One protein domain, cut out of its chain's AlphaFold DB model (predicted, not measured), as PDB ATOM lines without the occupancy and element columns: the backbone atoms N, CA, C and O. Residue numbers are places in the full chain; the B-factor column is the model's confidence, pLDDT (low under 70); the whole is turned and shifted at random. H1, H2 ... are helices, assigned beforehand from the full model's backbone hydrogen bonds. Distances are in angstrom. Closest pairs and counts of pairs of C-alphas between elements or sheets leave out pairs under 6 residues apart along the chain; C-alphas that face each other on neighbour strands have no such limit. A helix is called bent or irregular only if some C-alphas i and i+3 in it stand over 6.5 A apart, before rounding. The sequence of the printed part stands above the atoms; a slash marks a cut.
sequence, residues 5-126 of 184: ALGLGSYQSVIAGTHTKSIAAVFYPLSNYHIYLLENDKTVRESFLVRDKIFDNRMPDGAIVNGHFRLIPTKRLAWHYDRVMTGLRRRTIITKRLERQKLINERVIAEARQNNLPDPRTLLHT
ATOM      1  N   ALA A   5      73.537 137.661 110.551       88.06
ATOM      2  CA  ALA A   5      74.082 136.469 111.205       88.06
ATOM      3  C   ALA A   5      73.308 135.173 110.880       88.06
ATOM      4  O   ALA A   5      73.882 134.090 110.959       88.06
ATOM      5  N   LEU A   6      72.032 135.271 110.488       88.50
ATOM      6  CA  LEU A   6      71.181 134.133 110.116       88.50
ATOM      7  C   LEU A   6      71.316 133.724 108.636       88.50
ATOM      8  O   LEU A   6      70.668 132.773 108.199       88.50
ATOM      9  N   GLY A   7      72.126 134.437 107.844       85.06
ATOM     10  CA  GLY A   7      72.300 134.164 106.412       85.06
ATOM     11  C   GLY A   7      71.096 134.564 105.547       85.06
ATOM     12  O   GLY A   7      70.870 133.976 104.494       85.06
ATOM     13  N   LEU A   8      70.270 135.510 106.005       84.06
ATOM     14  CA  LEU A   8      69.101 136.033 105.272       84.06
ATOM     15  C   LEU A   8      69.382 137.352 104.531       84.06
ATOM     16  O   LEU A   8      68.517 137.842 103.814       84.06
ATOM     17  N   GLY A   9      70.573 137.923 104.711       85.19
ATOM     18  CA  GLY A   9      70.862 139.309 104.357       85.19
ATOM     19  C   GLY A   9      70.757 140.239 105.570       85.19
ATOM     20  O   GLY A   9      70.124 139.931 106.585       85.19
ATOM     21  N   SER A  10      71.460 141.364 105.484       89.81
ATOM     22  CA  SER A  10      71.477 142.407 106.513       89.81
ATOM     23  C   SER A  10      70.399 143.457 106.232       89.81
ATOM     24  O   SER A  10      69.797 143.480 105.159       89.81
ATOM     25  N   TYR A  11      70.187 144.383 107.165       89.62
ATOM     26  CA  TYR A  11      69.295 145.526 106.947       89.62
ATOM     27  C   TYR A  11      69.721 146.360 105.723       89.62
ATOM     28  O   TYR A  11      68.875 146.842 104.984       89.62
ATOM     29  N   GLN A  12      71.027 146.447 105.450       90.31
ATOM     30  CA  GLN A  12      71.574 147.149 104.284       90.31
ATOM     31  C   GLN A  12      71.072 146.564 102.957       90.31
ATOM     32  O   GLN A  12      70.659 147.318 102.086       90.31
ATOM     33  N   SER A  13      71.036 145.233 102.817       87.75
ATOM     34  CA  SER A  13      70.514 144.586 101.601       87.75
ATOM     35  C   SER A  13      69.001 144.749 101.451       87.75
ATOM     36  O   SER A  13      68.496 144.772 100.333       87.75
ATOM     37  N   VAL A  14      68.279 144.881 102.570       88.19
ATOM     38  CA  VAL A  14      66.837 145.161 102.553       88.19
ATOM     39  C   VAL A  14      66.585 146.592 102.077       88.19
ATOM     40  O   VAL A  14      65.777 146.790 101.178       88.19
ATOM     41  N   ILE A  15      67.314 147.572 102.622       90.69
ATOM     42  CA  ILE A  15      67.215 148.985 102.217       90.69
ATOM     43  C   ILE A  15      67.596 149.161 100.745       90.69
ATOM     44  O   ILE A  15      66.930 149.891 100.022       90.69
ATOM     45  N   ALA A  16      68.632 148.458 100.285       89.25
ATOM     46  CA  ALA A  16      69.070 148.498  98.894       89.25
ATOM     47  C   ALA A  16      68.097 147.816  97.910       89.25
ATOM     48  O   ALA A  16      68.364 147.814  96.711       89.25
ATOM     49  N   GLY A  17      67.010 147.193  98.383       88.44
ATOM     50  CA  GLY A  17      66.040 146.511  97.521       88.44
ATOM     51  C   GLY A  17      66.628 145.323  96.756       88.44
ATOM     52  O   GLY A  17      66.148 144.976  95.680       88.44
ATOM     53  N   THR A  18      67.693 144.699  97.271       86.19
ATOM     54  CA  THR A  18      68.391 143.636  96.543       86.19
ATOM     55  C   THR A  18      67.512 142.390  96.424       86.19
ATOM     56  O   THR A  18      67.138 141.771  97.422       86.19
ATOM     57  N   HIS A  19      67.216 141.967  95.194       76.50
ATOM     58  CA  HIS A  19      66.453 140.747  94.936       76.50
ATOM     59  C   HIS A  19      67.331 139.496  95.090       76.50
ATOM     60  O   HIS A  19      68.044 139.098  94.178       76.50
ATOM     61  N   THR A  20      67.240 138.829  96.241       69.19
ATOM     62  CA  THR A  20      67.976 137.583  96.548       69.19
ATOM     63  C   THR A  20      67.217 136.302  96.182       69.19
ATOM     64  O   THR A  20      67.679 135.200  96.473       69.19
ATOM     65  N   LYS A  21      66.050 136.418  95.532       62.25
ATOM     66  CA  LYS A  21      65.187 135.274  95.173       62.25
ATOM     67  C   LYS A  21      65.818 134.298  94.165       62.25
ATOM     68  O   LYS A  21      65.290 133.204  94.016       62.25
ATOM     69  N   SER A  22      66.917 134.660  93.502       65.06
ATOM     70  CA  SER A  22      67.596 133.826  92.499       65.06
ATOM     71  C   SER A  22      68.729 132.954  93.048       65.06
ATOM     72  O   SER A  22      69.394 132.273  92.268       65.06
ATOM     73  N   ILE A  23      68.991 132.957  94.362       77.69
ATOM     74  CA  ILE A  23      70.039 132.095  94.921       77.69
ATOM     75  C   ILE A  23      69.578 130.640  94.801       77.69
ATOM     76  O   ILE A  23      68.628 130.227  95.469       77.69
ATOM     77  N   ALA A  24      70.265 129.879  93.950       82.56
ATOM     78  CA  ALA A  24      69.980 128.470  93.727       82.56
ATOM     79  C   ALA A  24      70.089 127.674  95.035       82.56
ATOM     80  O   ALA A  24      71.015 127.859  95.831       82.56
ATOM     81  N   ALA A  25      69.133 126.773  95.254       87.56
ATOM     82  CA  ALA A  25      69.200 125.817  96.345       87.56
ATOM     83  C   ALA A  25      70.292 124.789  96.025       87.56
ATOM     84  O   ALA A  25      70.181 124.038  95.063       87.56
ATOM     85  N   VAL A  26      71.353 124.761  96.831       91.50
ATOM     86  CA  VAL A  26      72.474 123.830  96.658       91.50
ATOM     87  C   VAL A  26      72.597 122.958  97.899       91.50
ATOM     88  O   VAL A  26      72.438 123.430  99.030       91.50
ATOM     89  N   PHE A  27      72.882 121.675  97.681       94.12
ATOM     90  CA  PHE A  27      73.189 120.752  98.761       94.12
ATOM     91  C   PHE A  27      74.498 121.161  99.449       94.12
ATOM     92  O   PHE A  27      75.524 121.338  98.797       94.12
ATOM     93  N   TYR A  28      74.472 121.282 100.774       95.12
ATOM     94  CA  TYR A  28      75.648 121.648 101.562       95.12
ATOM     95  C   TYR A  28      75.863 120.657 102.714       95.12
ATOM     96  O   TYR A  28      74.970 120.521 103.564       95.12
ATOM     97  N   PRO A  29      77.025 119.979 102.800       91.12
ATOM     98  CA  PRO A  29      77.342 119.132 103.941       91.12
ATOM     99  C   PRO A  29      77.478 119.991 105.202       91.12
ATOM    100  O   PRO A  29      78.298 120.898 105.296       91.12
ATOM    101  N   LEU A  30      76.652 119.706 106.206       94.12
ATOM    102  CA  LEU A  30      76.527 120.517 107.423       94.12
ATOM    103  C   LEU A  30      77.669 120.311 108.432       94.12
ATOM    104  O   LEU A  30      77.567 120.785 109.563       94.12
ATOM    105  N   SER A  31      78.737 119.608 108.055       94.50
ATOM    106  CA  SER A  31      79.793 119.134 108.956       94.50
ATOM    107  C   SER A  31      80.399 120.264 109.792       94.50
ATOM    108  O   SER A  31      80.412 120.174 111.017       94.50
ATOM    109  N   ASN A  32      80.782 121.381 109.165       94.31
ATOM    110  CA  ASN A  32      81.352 122.527 109.884       94.31
ATOM    111  C   ASN A  32      80.353 123.176 110.851       94.31
ATOM    112  O   ASN A  32      80.721 123.529 111.966       94.31
ATOM    113  N   TYR A  33      79.072 123.291 110.477       94.19
ATOM    114  CA  TYR A  33      78.051 123.804 111.398       94.19
ATOM    115  C   TYR A  33      77.869 122.892 112.611       94.19
ATOM    116  O   TYR A  33      77.679 123.391 113.717       94.19
ATOM    117  N   HIS A  34      77.945 121.573 112.417       95.88
ATOM    118  CA  HIS A  34      77.895 120.610 113.512       95.88
ATOM    119  C   HIS A  34      79.124 120.707 114.426       95.88
ATOM    120  O   HIS A  34      78.950 120.709 115.644       95.88
ATOM    121  N   ILE A  35      80.329 120.857 113.866       96.44
ATOM    122  CA  ILE A  35      81.568 121.069 114.636       96.44
ATOM    123  C   ILE A  35      81.462 122.352 115.469       96.44
ATOM    124  O   ILE A  35      81.587 122.303 116.691       96.44
ATOM    125  N   TYR A  36      81.113 123.482 114.846       94.31
ATOM    126  CA  TYR A  36      80.968 124.754 115.558       94.31
ATOM    127  C   TYR A  36      79.877 124.718 116.629       94.31
ATOM    128  O   TYR A  36      80.018 125.339 117.683       94.31
ATOM    129  N   LEU A  37      78.778 123.998 116.384       96.44
ATOM    130  CA  LEU A  37      77.726 123.829 117.379       96.44
ATOM    131  C   LEU A  37      78.227 123.032 118.589       96.44
ATOM    132  O   LEU A  37      77.930 123.415 119.718       96.44
ATOM    133  N   LEU A  38      78.994 121.962 118.362       96.62
ATOM    134  CA  LEU A  38      79.579 121.139 119.422       96.62
ATOM    135  C   LEU A  38      80.571 121.943 120.274       96.62
ATOM    136  O   LEU A  38      80.473 121.950 121.502       96.62
ATOM    137  N   GLU A  39      81.492 122.659 119.629       96.56
ATOM    138  CA  GLU A  39      82.471 123.519 120.304       96.56
ATOM    139  C   GLU A  39      81.792 124.631 121.113       96.56
ATOM    140  O   GLU A  39      82.158 124.909 122.262       96.56
ATOM    141  N   ASN A  40      80.763 125.256 120.536       96.81
ATOM    142  CA  ASN A  40      80.020 126.302 121.216       96.81
ATOM    143  C   ASN A  40      79.220 125.754 122.404       96.81
ATOM    144  O   ASN A  40      79.222 126.379 123.462       96.81
ATOM    145  N   ASP A  41      78.590 124.584 122.271       96.56
ATOM    146  CA  ASP A  41      77.857 123.955 123.371       96.56
ATOM    147  C   ASP A  41      78.791 123.598 124.534       96.56
ATOM    148  O   ASP A  41      78.473 123.899 125.686       96.56
ATOM    149  N   LYS A  42      79.987 123.066 124.241       97.25
ATOM    150  CA  LYS A  42      81.038 122.844 125.246       97.25
ATOM    151  C   LYS A  42      81.397 124.145 125.970       97.25
ATOM    152  O   LYS A  42      81.337 124.200 127.197       97.25
ATOM    153  N   THR A  43      81.666 125.210 125.218       96.12
ATOM    154  CA  THR A  43      82.016 126.530 125.774       96.12
ATOM    155  C   THR A  43      80.894 127.106 126.648       96.12
ATOM    156  O   THR A  43      81.149 127.700 127.698       96.12
ATOM    157  N   VAL A  44      79.631 126.936 126.242       97.31
ATOM    158  CA  VAL A  44      78.465 127.381 127.017       97.31
ATOM    159  C   VAL A  44      78.366 126.598 128.323       97.31
ATOM    160  O   VAL A  44      78.241 127.218 129.379       97.31
ATOM    161  N   ARG A  45      78.479 125.263 128.286       97.69
ATOM    162  CA  ARG A  45      78.463 124.420 129.495       97.69
ATOM    163  C   ARG A  45      79.581 124.793 130.462       97.69
ATOM    164  O   ARG A  45      79.322 124.963 131.650       97.69
ATOM    165  N   GLU A  46      80.796 124.994 129.960       97.50
ATOM    166  CA  GLU A  46      81.930 125.456 130.767       97.50
ATOM    167  C   GLU A  46      81.668 126.844 131.372       97.50
ATOM    168  O   GLU A  46      81.963 127.081 132.543       97.50
ATOM    169  N   SER A  47      81.037 127.749 130.619       97.56
ATOM    170  CA  SER A  47      80.677 129.084 131.114       97.56
ATOM    171  C   SER A  47      79.648 129.031 132.245       97.56
ATOM    172  O   SER A  47      79.771 129.797 133.205       97.56
ATOM    173  N   PHE A  48      78.659 128.134 132.156       98.12
ATOM    174  CA  PHE A  48      77.718 127.856 133.247       98.12
ATOM    175  C   PHE A  48      78.439 127.268 134.459       98.12
ATOM    176  O   PHE A  48      78.284 127.789 135.562       98.12
ATOM    177  N   LEU A  49      79.291 126.259 134.246       97.75
ATOM    178  CA  LEU A  49      80.069 125.627 135.307       97.75
ATOM    179  C   LEU A  49      80.887 126.658 136.086       97.75
ATOM    180  O   LEU A  49      80.852 126.657 137.307       97.75
ATOM    181  N   VAL A  50      81.597 127.557 135.394       97.44
ATOM    182  CA  VAL A  50      82.396 128.622 136.023       97.44
ATOM    183  C   VAL A  50      81.523 129.607 136.798       97.44
ATOM    184  O   VAL A  50      81.870 129.960 137.926       97.44
ATOM    185  N   ARG A  51      80.388 130.026 136.225       97.69
ATOM    186  CA  ARG A  51      79.443 130.951 136.869       97.69
ATOM    187  C   ARG A  51      78.870 130.386 138.171       97.69
ATOM    188  O   ARG A  51      78.606 131.146 139.103       97.69
ATOM    189  N   ASP A  52      78.653 129.076 138.203       97.75
ATOM    190  CA  ASP A  52      77.963 128.374 139.283       97.75
ATOM    191  C   ASP A  52      78.919 127.630 140.222       97.75
ATOM    192  O   ASP A  52      78.471 126.860 141.067       97.75
ATOM    193  N   LYS A  53      80.234 127.885 140.139       97.88
ATOM    194  CA  LYS A  53      81.183 127.349 141.122       97.88
ATOM    195  C   LYS A  53      80.853 127.874 142.514       97.88
ATOM    196  O   LYS A  53      80.764 129.085 142.728       97.88
ATOM    197  N   ILE A  54      80.776 126.954 143.463       97.31
ATOM    198  CA  ILE A  54      80.592 127.220 144.889       97.31
ATOM    199  C   ILE A  54      81.917 126.925 145.609       97.31
ATOM    200  O   ILE A  54      82.768 126.171 145.112       97.31
ATOM    201  N   PHE A  55      82.169 127.614 146.717       97.06
ATOM    202  CA  PHE A  55      83.270 127.280 147.610       97.06
ATOM    203  C   PHE A  55      82.984 125.954 148.314       97.06
ATOM    204  O   PHE A  55      81.916 125.755 148.890       97.06
ATOM    205  N   ASP A  56      83.969 125.068 148.239       95.81
ATOM    206  CA  ASP A  56      83.985 123.750 148.870       95.81
ATOM    207  C   ASP A  56      85.412 123.514 149.380       95.81
ATOM    208  O   ASP A  56      86.224 122.793 148.795       95.81
ATOM    209  N   ASN A  57      85.782 124.304 150.385       95.94
ATOM    210  CA  ASN A  57      87.089 124.272 151.013       95.94
ATOM    211  C   ASN A  57      87.128 123.113 152.008       95.94
ATOM    212  O   ASN A  57      86.287 123.018 152.900       95.94
ATOM    213  N   ARG A  58      88.139 122.253 151.865       95.06
ATOM    214  CA  ARG A  58      88.349 121.080 152.730       95.06
ATOM    215  C   ARG A  58      89.181 121.377 153.973       95.06
ATOM    216  O   ARG A  58      89.246 120.547 154.871       95.06
ATOM    217  N   MET A  59      89.835 122.536 154.000       94.06
ATOM    218  CA  MET A  59      90.647 122.976 155.128       94.06
ATOM    219  C   MET A  59      89.803 123.831 156.081       94.06
ATOM    220  O   MET A  59      89.001 124.640 155.598       94.06
ATOM    221  N   PRO A  60      89.990 123.686 157.405       91.81
ATOM    222  CA  PRO A  60      89.161 124.348 158.411       91.81
ATOM    223  C   PRO A  60      89.194 125.878 158.294       91.81
ATOM    224  O   PRO A  60      88.143 126.511 158.350       91.81
ATOM    225  N   ASP A  61      90.356 126.464 158.004       91.50
ATOM    226  CA  ASP A  61      90.532 127.923 157.905       91.50
ATOM    227  C   ASP A  61      89.690 128.563 156.788       91.50
ATOM    228  O   ASP A  61      89.291 129.723 156.867       91.50
ATOM    229  N   GLY A  62      89.391 127.799 155.733       87.25
ATOM    230  CA  GLY A  62      88.576 128.248 154.606       87.25
ATOM    231  C   GLY A  62      87.097 127.881 154.722       87.25
ATOM    232  O   GLY A  62      86.319 128.253 153.842       87.25
ATOM    233  N   ALA A  63      86.686 127.143 155.756       92.69
ATOM    234  CA  ALA A  63      85.342 126.574 155.833       92.69
ATOM    235  C   ALA A  63      84.237 127.636 155.977       92.69
ATOM    236  O   ALA A  63      83.108 127.399 155.558       92.69
ATOM    237  N   ILE A  64      84.565 128.826 156.495       93.69
ATOM    238  CA  ILE A  64      83.610 129.923 156.727       93.69
ATOM    239  C   ILE A  64      82.913 130.419 155.450       93.69
ATOM    240  O   ILE A  64      81.788 130.902 155.514       93.69
ATOM    241  N   VAL A  65      83.558 130.285 154.287       93.69
ATOM    242  CA  VAL A  65      82.981 130.711 152.999       93.69
ATOM    243  C   VAL A  65      82.341 129.564 152.213       93.69
ATOM    244  O   VAL A  65      81.856 129.790 151.103       93.69
ATOM    245  N   ASN A  66      82.323 128.338 152.749       94.44
ATOM    246  CA  ASN A  66      81.680 127.206 152.082       94.44
ATOM    247  C   ASN A  66      80.183 127.468 151.880       94.44
ATOM    248  O   ASN A  66      79.523 128.094 152.704       94.44
ATOM    249  N   GLY A  67      79.646 127.022 150.744       92.62
ATOM    250  CA  GLY A  67      78.257 127.300 150.357       92.62
ATOM    251  C   GLY A  67      78.046 128.649 149.658       92.62
ATOM    252  O   GLY A  67      77.030 128.828 148.986       92.62
ATOM    253  N   HIS A  68      79.016 129.570 149.700       95.50
ATOM    254  CA  HIS A  68      78.971 130.792 148.895       95.50
ATOM    255  C   HIS A  68      79.488 130.559 147.469       95.50
ATOM    256  O   HIS A  68      80.391 129.756 147.226       95.50
ATOM    257  N   PHE A  69      78.950 131.301 146.496       97.75
ATOM    258  CA  PHE A  69      79.504 131.313 145.138       97.75
ATOM    259  C   PHE A  69      80.948 131.822 145.135       97.75
ATOM    260  O   PHE A  69      81.285 132.782 145.827       97.75
ATOM    261  N   ARG A  70      81.788 131.229 144.278       96.69
ATOM    262  CA  ARG A  70      83.183 131.666 144.099       96.69
ATOM    263  C   ARG A  70      83.307 133.046 143.462       96.69
ATOM    264  O   ARG A  70      84.308 133.729 143.652       96.69
ATOM    265  N   LEU A  71      82.311 133.450 142.676       97.12
ATOM    266  CA  LEU A  71      82.236 134.785 142.095       97.12
ATOM    267  C   LEU A  71      81.369 135.684 142.971       97.12
ATOM    268  O   LEU A  71      80.236 135.330 143.295       97.12
ATOM    269  N   ILE A  72      81.866 136.890 143.256       96.94
ATOM    270  CA  ILE A  72      81.055 137.936 143.886       96.94
ATOM    271  C   ILE A  72      79.834 138.273 143.005       96.94
ATOM    272  O   ILE A  72      79.945 138.198 141.775       96.94
ATOM    273  N   PRO A  73      78.690 138.687 143.583       97.75
ATOM    274  CA  PRO A  73      77.437 138.848 142.839       97.75
ATOM    275  C   PRO A  73      77.538 139.737 141.592       97.75
ATOM    276  O   PRO A  73      77.041 139.363 140.532       97.75
ATOM    277  N   THR A  74      78.246 140.868 141.671       97.81
ATOM    278  CA  THR A  74      78.422 141.794 140.537       97.81
ATOM    279  C   THR A  74      79.215 141.171 139.387       97.81
ATOM    280  O   THR A  74      78.788 141.232 138.234       97.81
ATOM    281  N   LYS A  75      80.331 140.491 139.684       97.69
ATOM    282  CA  LYS A  75      81.121 139.759 138.679       97.69
ATOM    283  C   LYS A  75      80.356 138.565 138.119       97.69
ATOM    284  O   LYS A  75      80.451 138.295 136.927       97.69
ATOM    285  N   ARG A  76      79.579 137.867 138.952       98.06
ATOM    286  CA  ARG A  76      78.737 136.746 138.519       98.06
ATOM    287  C   ARG A  76      77.652 137.207 137.545       98.06
ATOM    288  O   ARG A  76      77.430 136.543 136.532       98.06
ATOM    289  N   LEU A  77      77.023 138.351 137.815       97.88
ATOM    290  CA  LEU A  77      76.039 138.973 136.928       97.88
ATOM    291  C   LEU A  77      76.675 139.402 135.599       97.88
ATOM    292  O   LEU A  77      76.167 139.055 134.534       97.88
ATOM    293  N   ALA A  78      77.822 140.085 135.653       97.88
ATOM    294  CA  ALA A  78      78.565 140.473 134.456       97.88
ATOM    295  C   ALA A  78      78.959 139.247 133.612       97.88
ATOM    296  O   ALA A  78      78.735 139.230 132.405       97.88
ATOM    297  N   TRP A  79      79.456 138.181 134.250       97.94
ATOM    298  CA  TRP A  79      79.791 136.918 133.586       97.94
ATOM    299  C   TRP A  79      78.579 136.270 132.912       97.94
ATOM    300  O   TRP A  79      78.679 135.762 131.793       97.94
ATOM    301  N   HIS A  80      77.421 136.293 133.576       98.19
ATOM    302  CA  HIS A  80      76.181 135.773 133.012       98.19
ATOM    303  C   HIS A  80      75.825 136.492 131.703       98.19
ATOM    304  O   HIS A  80      75.587 135.838 130.686       98.19
ATOM    305  N   TYR A  81      75.820 137.825 131.697       97.50
ATOM    306  CA  TYR A  81      75.453 138.585 130.503       97.50
ATOM    307  C   TYR A  81      76.513 138.530 129.398       97.50
ATOM    308  O   TYR A  81      76.156 138.368 128.231       97.50
ATOM    309  N   ASP A  82      77.796 138.624 129.745       96.06
ATOM    310  CA  ASP A  82      78.878 138.660 128.760       96.06
ATOM    311  C   ASP A  82      79.150 137.280 128.151       96.06
ATOM    312  O   ASP A  82      79.197 137.132 126.932       96.06
ATOM    313  N   ARG A  83      79.282 136.238 128.980       96.50
ATOM    314  CA  ARG A  83      79.734 134.912 128.529       96.50
ATOM    315  C   ARG A  83      78.586 133.957 128.279       96.50
ATOM    316  O   ARG A  83      78.457 133.437 127.170       96.50
ATOM    317  N   VAL A  84      77.724 133.756 129.276       97.44
ATOM    318  CA  VAL A  84      76.638 132.770 129.173       97.44
ATOM    319  C   VAL A  84      75.623 133.195 128.113       97.44
ATOM    320  O   VAL A  84      75.363 132.446 127.172       97.44
ATOM    321  N   MET A  85      75.093 134.415 128.206       97.69
ATOM    322  CA  MET A  85      74.060 134.887 127.280       97.69
ATOM    323  C   MET A  85      74.586 135.076 125.856       97.69
ATOM    324  O   MET A  85      73.896 134.721 124.898       97.69
ATOM    325  N   THR A  86      75.811 135.579 125.676       95.62
ATOM    326  CA  THR A  86      76.428 135.674 124.340       95.62
ATOM    327  C   THR A  86      76.673 134.295 123.737       95.62
ATOM    328  O   THR A  86      76.382 134.090 122.558       95.62
ATOM    329  N   GLY A  87      77.155 133.336 124.533       96.31
ATOM    330  CA  GLY A  87      77.324 131.950 124.104       96.31
ATOM    331  C   GLY A  87      76.003 131.332 123.646       96.31
ATOM    332  O   GLY A  87      75.925 130.823 122.530       96.31
ATOM    333  N   LEU A  88      74.936 131.481 124.438       97.44
ATOM    334  CA  LEU A  88      73.594 131.015 124.075       97.44
ATOM    335  C   LEU A  88      73.084 131.652 122.776       97.44
ATOM    336  O   LEU A  88      72.585 130.943 121.908       97.44
ATOM    337  N   ARG A  89      73.264 132.966 122.587       95.94
ATOM    338  CA  ARG A  89      72.884 133.650 121.336       95.94
ATOM    339  C   ARG A  89      73.631 133.082 120.128       95.94
ATOM    340  O   ARG A  89      73.014 132.851 119.089       95.94
ATOM    341  N   ARG A  90      74.941 132.830 120.255       95.00
ATOM    342  CA  ARG A  90      75.749 132.198 119.194       95.00
ATOM    343  C   ARG A  90      75.239 130.793 118.879       95.00
ATOM    344  O   ARG A  90      75.024 130.496 117.705       95.00
ATOM    345  N   ARG A  91      74.959 129.981 119.904       95.56
ATOM    346  CA  ARG A  91      74.346 128.653 119.752       95.56
ATOM    347  C   ARG A  91      73.049 128.734 118.954       95.56
ATOM    348  O   ARG A  91      72.897 128.025 117.966       95.56
ATOM    349  N   THR A  92      72.143 129.639 119.329       95.75
ATOM    350  CA  THR A  92      70.862 129.833 118.634       95.75
ATOM    351  C   THR A  92      71.057 130.208 117.167       95.75
ATOM    352  O   THR A  92      70.378 129.651 116.307       95.75
ATOM    353  N   ILE A  93      71.993 131.112 116.857       94.56
ATOM    354  CA  ILE A  93      72.302 131.504 115.474       94.56
ATOM    355  C   ILE A  93      72.775 130.296 114.656       94.56
ATOM    356  O   ILE A  93      72.263 130.066 113.560       94.56
ATOM    357  N   ILE A  94      73.721 129.512 115.181       94.81
ATOM    358  CA  ILE A  94      74.257 128.326 114.496       94.81
ATOM    359  C   ILE A  94      73.142 127.301 114.264       94.81
ATOM    360  O   ILE A  94      72.972 126.834 113.138       94.81
ATOM    361  N   THR A  95      72.329 127.017 115.285       96.00
ATOM    362  CA  THR A  95      71.181 126.107 115.175       96.00
ATOM    363  C   THR A  95      70.202 126.565 114.099       96.00
ATOM    364  O   THR A  95      69.804 125.766 113.258       96.00
ATOM    365  N   LYS A  96      69.856 127.858 114.057       95.19
ATOM    366  CA  LYS A  96      68.924 128.394 113.055       95.19
ATOM    367  C   LYS A  96      69.463 128.281 111.630       95.19
ATOM    368  O   LYS A  96      68.711 127.944 110.718       95.19
ATOM    369  N   ARG A  97      70.763 128.516 111.426       94.44
ATOM    370  CA  ARG A  97      71.414 128.303 110.121       94.44
ATOM    371  C   ARG A  97      71.378 126.831 109.712       94.44
ATOM    372  O   ARG A  97      71.087 126.526 108.560       94.44
ATOM    373  N   LEU A  98      71.634 125.939 110.663       95.25
ATOM    374  CA  LEU A  98      71.639 124.496 110.455       95.25
ATOM    375  C   LEU A  98      70.242 123.970 110.101       95.25
ATOM    376  O   LEU A  98      70.100 123.271 109.103       95.25
ATOM    377  N   GLU A  99      69.208 124.342 110.862       94.88
ATOM    378  CA  GLU A  99      67.801 124.010 110.572       94.88
ATOM    379  C   GLU A  99      67.405 124.458 109.163       94.88
ATOM    380  O   GLU A  99      66.843 123.684 108.389       94.88
ATOM    381  N   ARG A 100      67.762 125.691 108.790       92.88
ATOM    382  CA  ARG A 100      67.459 126.222 107.461       92.88
ATOM    383  C   ARG A 100      68.146 125.434 106.350       92.88
ATOM    384  O   ARG A 100      67.506 125.100 105.358       92.88
ATOM    385  N   GLN A 101      69.434 125.136 106.499       95.12
ATOM    386  CA  GLN A 101      70.171 124.406 105.472       95.12
ATOM    387  C   GLN A 101      69.743 122.930 105.393       95.12
ATOM    388  O   GLN A 101      69.773 122.364 104.306       95.12
ATOM    389  N   LYS A 102      69.253 122.322 106.486       95.56
ATOM    390  CA  LYS A 102      68.587 121.006 106.430       95.56
ATOM    391  C   LYS A 102      67.358 121.030 105.528       95.56
ATOM    392  O   LYS A 102      67.269 120.199 104.633       95.56
ATOM    393  N   LEU A 103      66.482 122.022 105.699       95.19
ATOM    394  CA  LEU A 103      65.297 122.181 104.851       95.19
ATOM    395  C   LEU A 103      65.667 122.386 103.373       95.19
ATOM    396  O   LEU A 103      65.004 121.854 102.489       95.19
ATOM    397  N   ILE A 104      66.736 123.139 103.090       94.31
ATOM    398  CA  ILE A 104      67.251 123.307 101.721       94.31
ATOM    399  C   ILE A 104      67.765 121.970 101.177       94.31
ATOM    400  O   ILE A 104      67.371 121.568 100.087       94.31
ATOM    401  N   ASN A 105      68.593 121.255 101.940       95.88
ATOM    402  CA  ASN A 105      69.135 119.961 101.530       95.88
ATOM    403  C   ASN A 105      68.023 118.936 101.255       95.88
ATOM    404  O   ASN A 105      68.112 118.200 100.279       95.88
ATOM    405  N   GLU A 106      66.975 118.890 102.083       95.88
ATOM    406  CA  GLU A 106      65.812 118.014 101.881       95.88
ATOM    407  C   GLU A 106      65.085 118.319 100.570       95.88
ATOM    408  O   GLU A 106      64.758 117.393  99.829       95.88
ATOM    409  N   ARG A 107      64.900 119.606 100.242       94.81
ATOM    410  CA  ARG A 107      64.315 120.028  98.960       94.81
ATOM    411  C   ARG A 107      65.182 119.612  97.775       94.81
ATOM    412  O   ARG A 107      64.659 119.013  96.846       94.81
ATOM    413  N   VAL A 108      66.492 119.855  97.840       94.75
ATOM    414  CA  VAL A 108      67.435 119.488  96.765       94.75
ATOM    415  C   VAL A 108      67.466 117.971  96.546       94.75
ATOM    416  O   VAL A 108      67.503 117.506  95.413       94.75
ATOM    417  N   ILE A 109      67.406 117.176  97.617       94.56
ATOM    418  CA  ILE A 109      67.349 115.711  97.512       94.56
ATOM    419  C   ILE A 109      66.014 115.251  96.917       94.56
ATOM    420  O   ILE A 109      65.996 114.325  96.108       94.56
ATOM    421  N   ALA A 110      64.897 115.866  97.311       94.75
ATOM    422  CA  ALA A 110      63.588 115.547  96.749       94.75
ATOM    423  C   ALA A 110      63.529 115.863  95.245       94.75
ATOM    424  O   ALA A 110      63.064 115.031  94.472       94.75
ATOM    425  N   GLU A 111      64.064 117.012  94.832       93.81
ATOM    426  CA  GLU A 111      64.169 117.415  93.428       93.81
ATOM    427  C   GLU A 111      65.080 116.471  92.628       93.81
ATOM    428  O   GLU A 111      64.702 116.013  91.552       93.81
ATOM    429  N   ALA A 112      66.239 116.091  93.178       93.50
ATOM    430  CA  ALA A 112      67.118 115.105  92.551       93.50
ATOM    431  C   ALA A 112      66.402 113.762  92.330       93.50
ATOM    432  O   ALA A 112      66.500 113.183  91.251       93.50
ATOM    433  N   ARG A 113      65.615 113.298  93.311       94.06
ATOM    434  CA  ARG A 113      64.816 112.068  93.185       94.06
ATOM    435  C   ARG A 113      63.724 112.183  92.126       94.06
ATOM    436  O   ARG A 113      63.536 111.243  91.367       94.06
ATOM    437  N   GLN A 114      63.018 113.311  92.067       95.06
ATOM    438  CA  GLN A 114      61.978 113.548  91.059       95.06
ATOM    439  C   GLN A 114      62.551 113.566  89.638       95.06
ATOM    440  O   GLN A 114      61.926 113.052  88.716       95.06
ATOM    441  N   ASN A 115      63.761 114.102  89.479       94.38
ATOM    442  CA  ASN A 115      64.443 114.218  88.193       94.38
ATOM    443  C   ASN A 115      65.338 113.010  87.851       94.38
ATOM    444  O   ASN A 115      66.092 113.078  86.884       94.38
ATOM    445  N   ASN A 116      65.284 111.914  88.624       92.75
ATOM    446  CA  ASN A 116      66.155 110.735  88.476       92.75
ATOM    447  C   ASN A 116      67.665 111.068  88.430       92.75
ATOM    448  O   ASN A 116      68.447 110.400  87.755       92.75
ATOM    449  N   LEU A 117      68.079 112.106  89.156       92.69
ATOM    450  CA  LEU A 117      69.475 112.503  89.318       92.69
ATOM    451  C   LEU A 117      70.126 111.733  90.482       92.69
ATOM    452  O   LEU A 117      69.431 111.317  91.415       92.69
ATOM    453  N   PRO A 118      71.461 111.551  90.470       90.75
ATOM    454  CA  PRO A 118      72.167 110.915  91.579       90.75
ATOM    455  C   PRO A 118      71.957 111.684  92.891       90.75
ATOM    456  O   PRO A 118      71.944 112.916  92.905       90.75
ATOM    457  N   ASP A 119      71.824 110.957  94.008       92.12
ATOM    458  CA  ASP A 119      71.703 111.572  95.335       92.12
ATOM    459  C   ASP A 119      72.948 112.444  95.606       92.12
ATOM    460  O   ASP A 119      74.065 111.910  95.615       92.12
ATOM    461  N   PRO A 120      72.793 113.758  95.872       90.50
ATOM    462  CA  PRO A 120      73.907 114.673  96.128       90.50
ATOM    463  C   PRO A 120      74.863 114.216  97.236       90.50
ATOM    464  O   PRO A 120      76.021 114.621  97.263       90.50
ATOM    465  N   ARG A 121      74.406 113.359  98.156       89.56
ATOM    466  CA  ARG A 121      75.244 112.790  99.220       89.56
ATOM    467  C   ARG A 121      76.334 111.870  98.676       89.56
ATOM    468  O   ARG A 121      77.387 111.761  99.295       89.56
ATOM    469  N   THR A 122      76.095 111.219  97.539       87.94
ATOM    470  CA  THR A 122      77.070 110.307  96.921       87.94
ATOM    471  C   THR A 122      78.287 111.055  96.378       87.94
ATOM    472  O   THR A 122      79.387 110.513  96.404       87.94
ATOM    473  N   LEU A 123      78.123 112.334  96.015       85.44
ATOM    474  CA  LEU A 123      79.204 113.219  95.562       85.44
ATOM    475  C   LEU A 123      80.253 113.509  96.646       85.44
ATOM    476  O   LEU A 123      81.340 113.979  96.332       85.44
ATOM    477  N   LEU A 124      79.937 113.255  97.920       88.69
ATOM    478  CA  LEU A 124      80.873 113.450  99.028       88.69
ATOM    479  C   LEU A 124      81.824 112.264  99.226       88.69
ATOM    480  O   LEU A 124      82.757 112.370 100.018       88.69
ATOM    481  N   HIS A 125      81.569 111.125  98.578       88.56
ATOM    482  CA  HIS A 125      82.414 109.949  98.729       88.56
ATOM    483  C   HIS A 125      83.699 110.124  97.917       88.56
ATOM    484  O   HIS A 125      83.656 110.271  96.698       88.56
ATOM    485  N   THR A 126      84.849 110.049  98.582       91.50
ATOM    486  CA  THR A 126      86.163 110.152  97.942       91.50
ATOM    487  C   THR A 126      86.886 108.800  97.935       91.50
ATOM    488  O   THR A 126      86.605 107.950  98.784       91.50
TER     489      THR A 126
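What this domain is: This is residues 5 to 126 of the 184 residues of an uncharacterized protein of Perkinsela sp. CCAP 1560/4 (UniProt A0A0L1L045). Two long helices, H2 and H4, lie side by side and run opposite ways, and H4 reaches well beyond the beginning of H2. Past the end of H2 and the beginning of H4 sits a small head of loops with the short helix H3; from the other part of the pair an arm leads off sideways, with residues 10 to 17, among them the small helix H1, sticking out, and a tail of residues 115 to 126 turns back from the end of H4. The printed part has 122 residues with four named helices, H1, H2, H3 and H4 in that order along the chain, and no named strand; the class is all helix. The whole is extended, with a radius of gyration of the C-alphas of 23.0 A, and flat, spanning 75 by 42 by 20 A.

How they stand to each other: Going along from Ala 5, the first helix is H1, residues 11 to 15, which touches no helix. Residues 10 to 17 stand free. After it comes H2, residues 31 to 51, and H1 and H2 are apart. Then follows H3, residues 60 to 65, which also touches no helix; H3 is apart from H2 and from H1. The last is H4, residues 73 to 114, which is apart from H3 and from H1. H2 and H4 touch, with 22 pairs of C-alphas within 8 A; their closest C-alphas are those of Val 44 and Gly 87, 5.5 A apart. They run opposite ways at a shallow tilt of 20 degrees, and their centres are 11.3 A apart. In H1 and H2 every O i to N i+4 pair is within hydrogen-bond range; in H4 36 of 38 are, and in H3 0 of 2, beside 2 of 3 O i to N i+3 pairs.

Where its parts are: H1 runs from Tyr 11, with its C-alpha at (69.295, 145.526, 106.947), to Ile 15. H2 runs from Ser 31 to Arg 51, 30.3 A from first to last C-alpha, beginning at C-alpha 31 at (79.793, 119.134, 108.956). H3, from Pro 60 to Val 65, is irregular: C-alphas 61 and 64 are 7.3 A apart, where about 5 A is found in a regular helix. H4, from Pro 73 to Gln 114, is the longest helix by residues, with 42 of them, and measures 59.7 A from first to last C-alpha; it ends at C-alpha 114 at (61.978, 113.548, 91.059). H4 is neither bent nor irregular, but only just: C-alphas 82 and 85 are 6.3 A apart.

The domain as a whole: The two C-alphas farthest apart in the domain are those of Asp 61 and Asn 115, 75.7 A from each other, while the C-alphas of Ala 5 and Thr 126, the first and last printed, are 31.9 A apart. Without the residues that stand free, the body of 114 residues spans 75 by 37 by 19 A. The printed part runs from residue 5 to residue 126 of a full chain of 184 residues and has no cut. The link from H1 to H2 is long, with 15 residues, 16 to 30; those from H2 to H3, with 8 residues, and from H3 to H4, with 7, are short. After H4, residues 115 to 126 hold no named element, and their C-alphas lie 24 to 35 A from the mean of all C-alphas. The mean pLDDT of the printed part is 93.0; the model's confidence is low, under 70, at residues 20 to 22, within the long link.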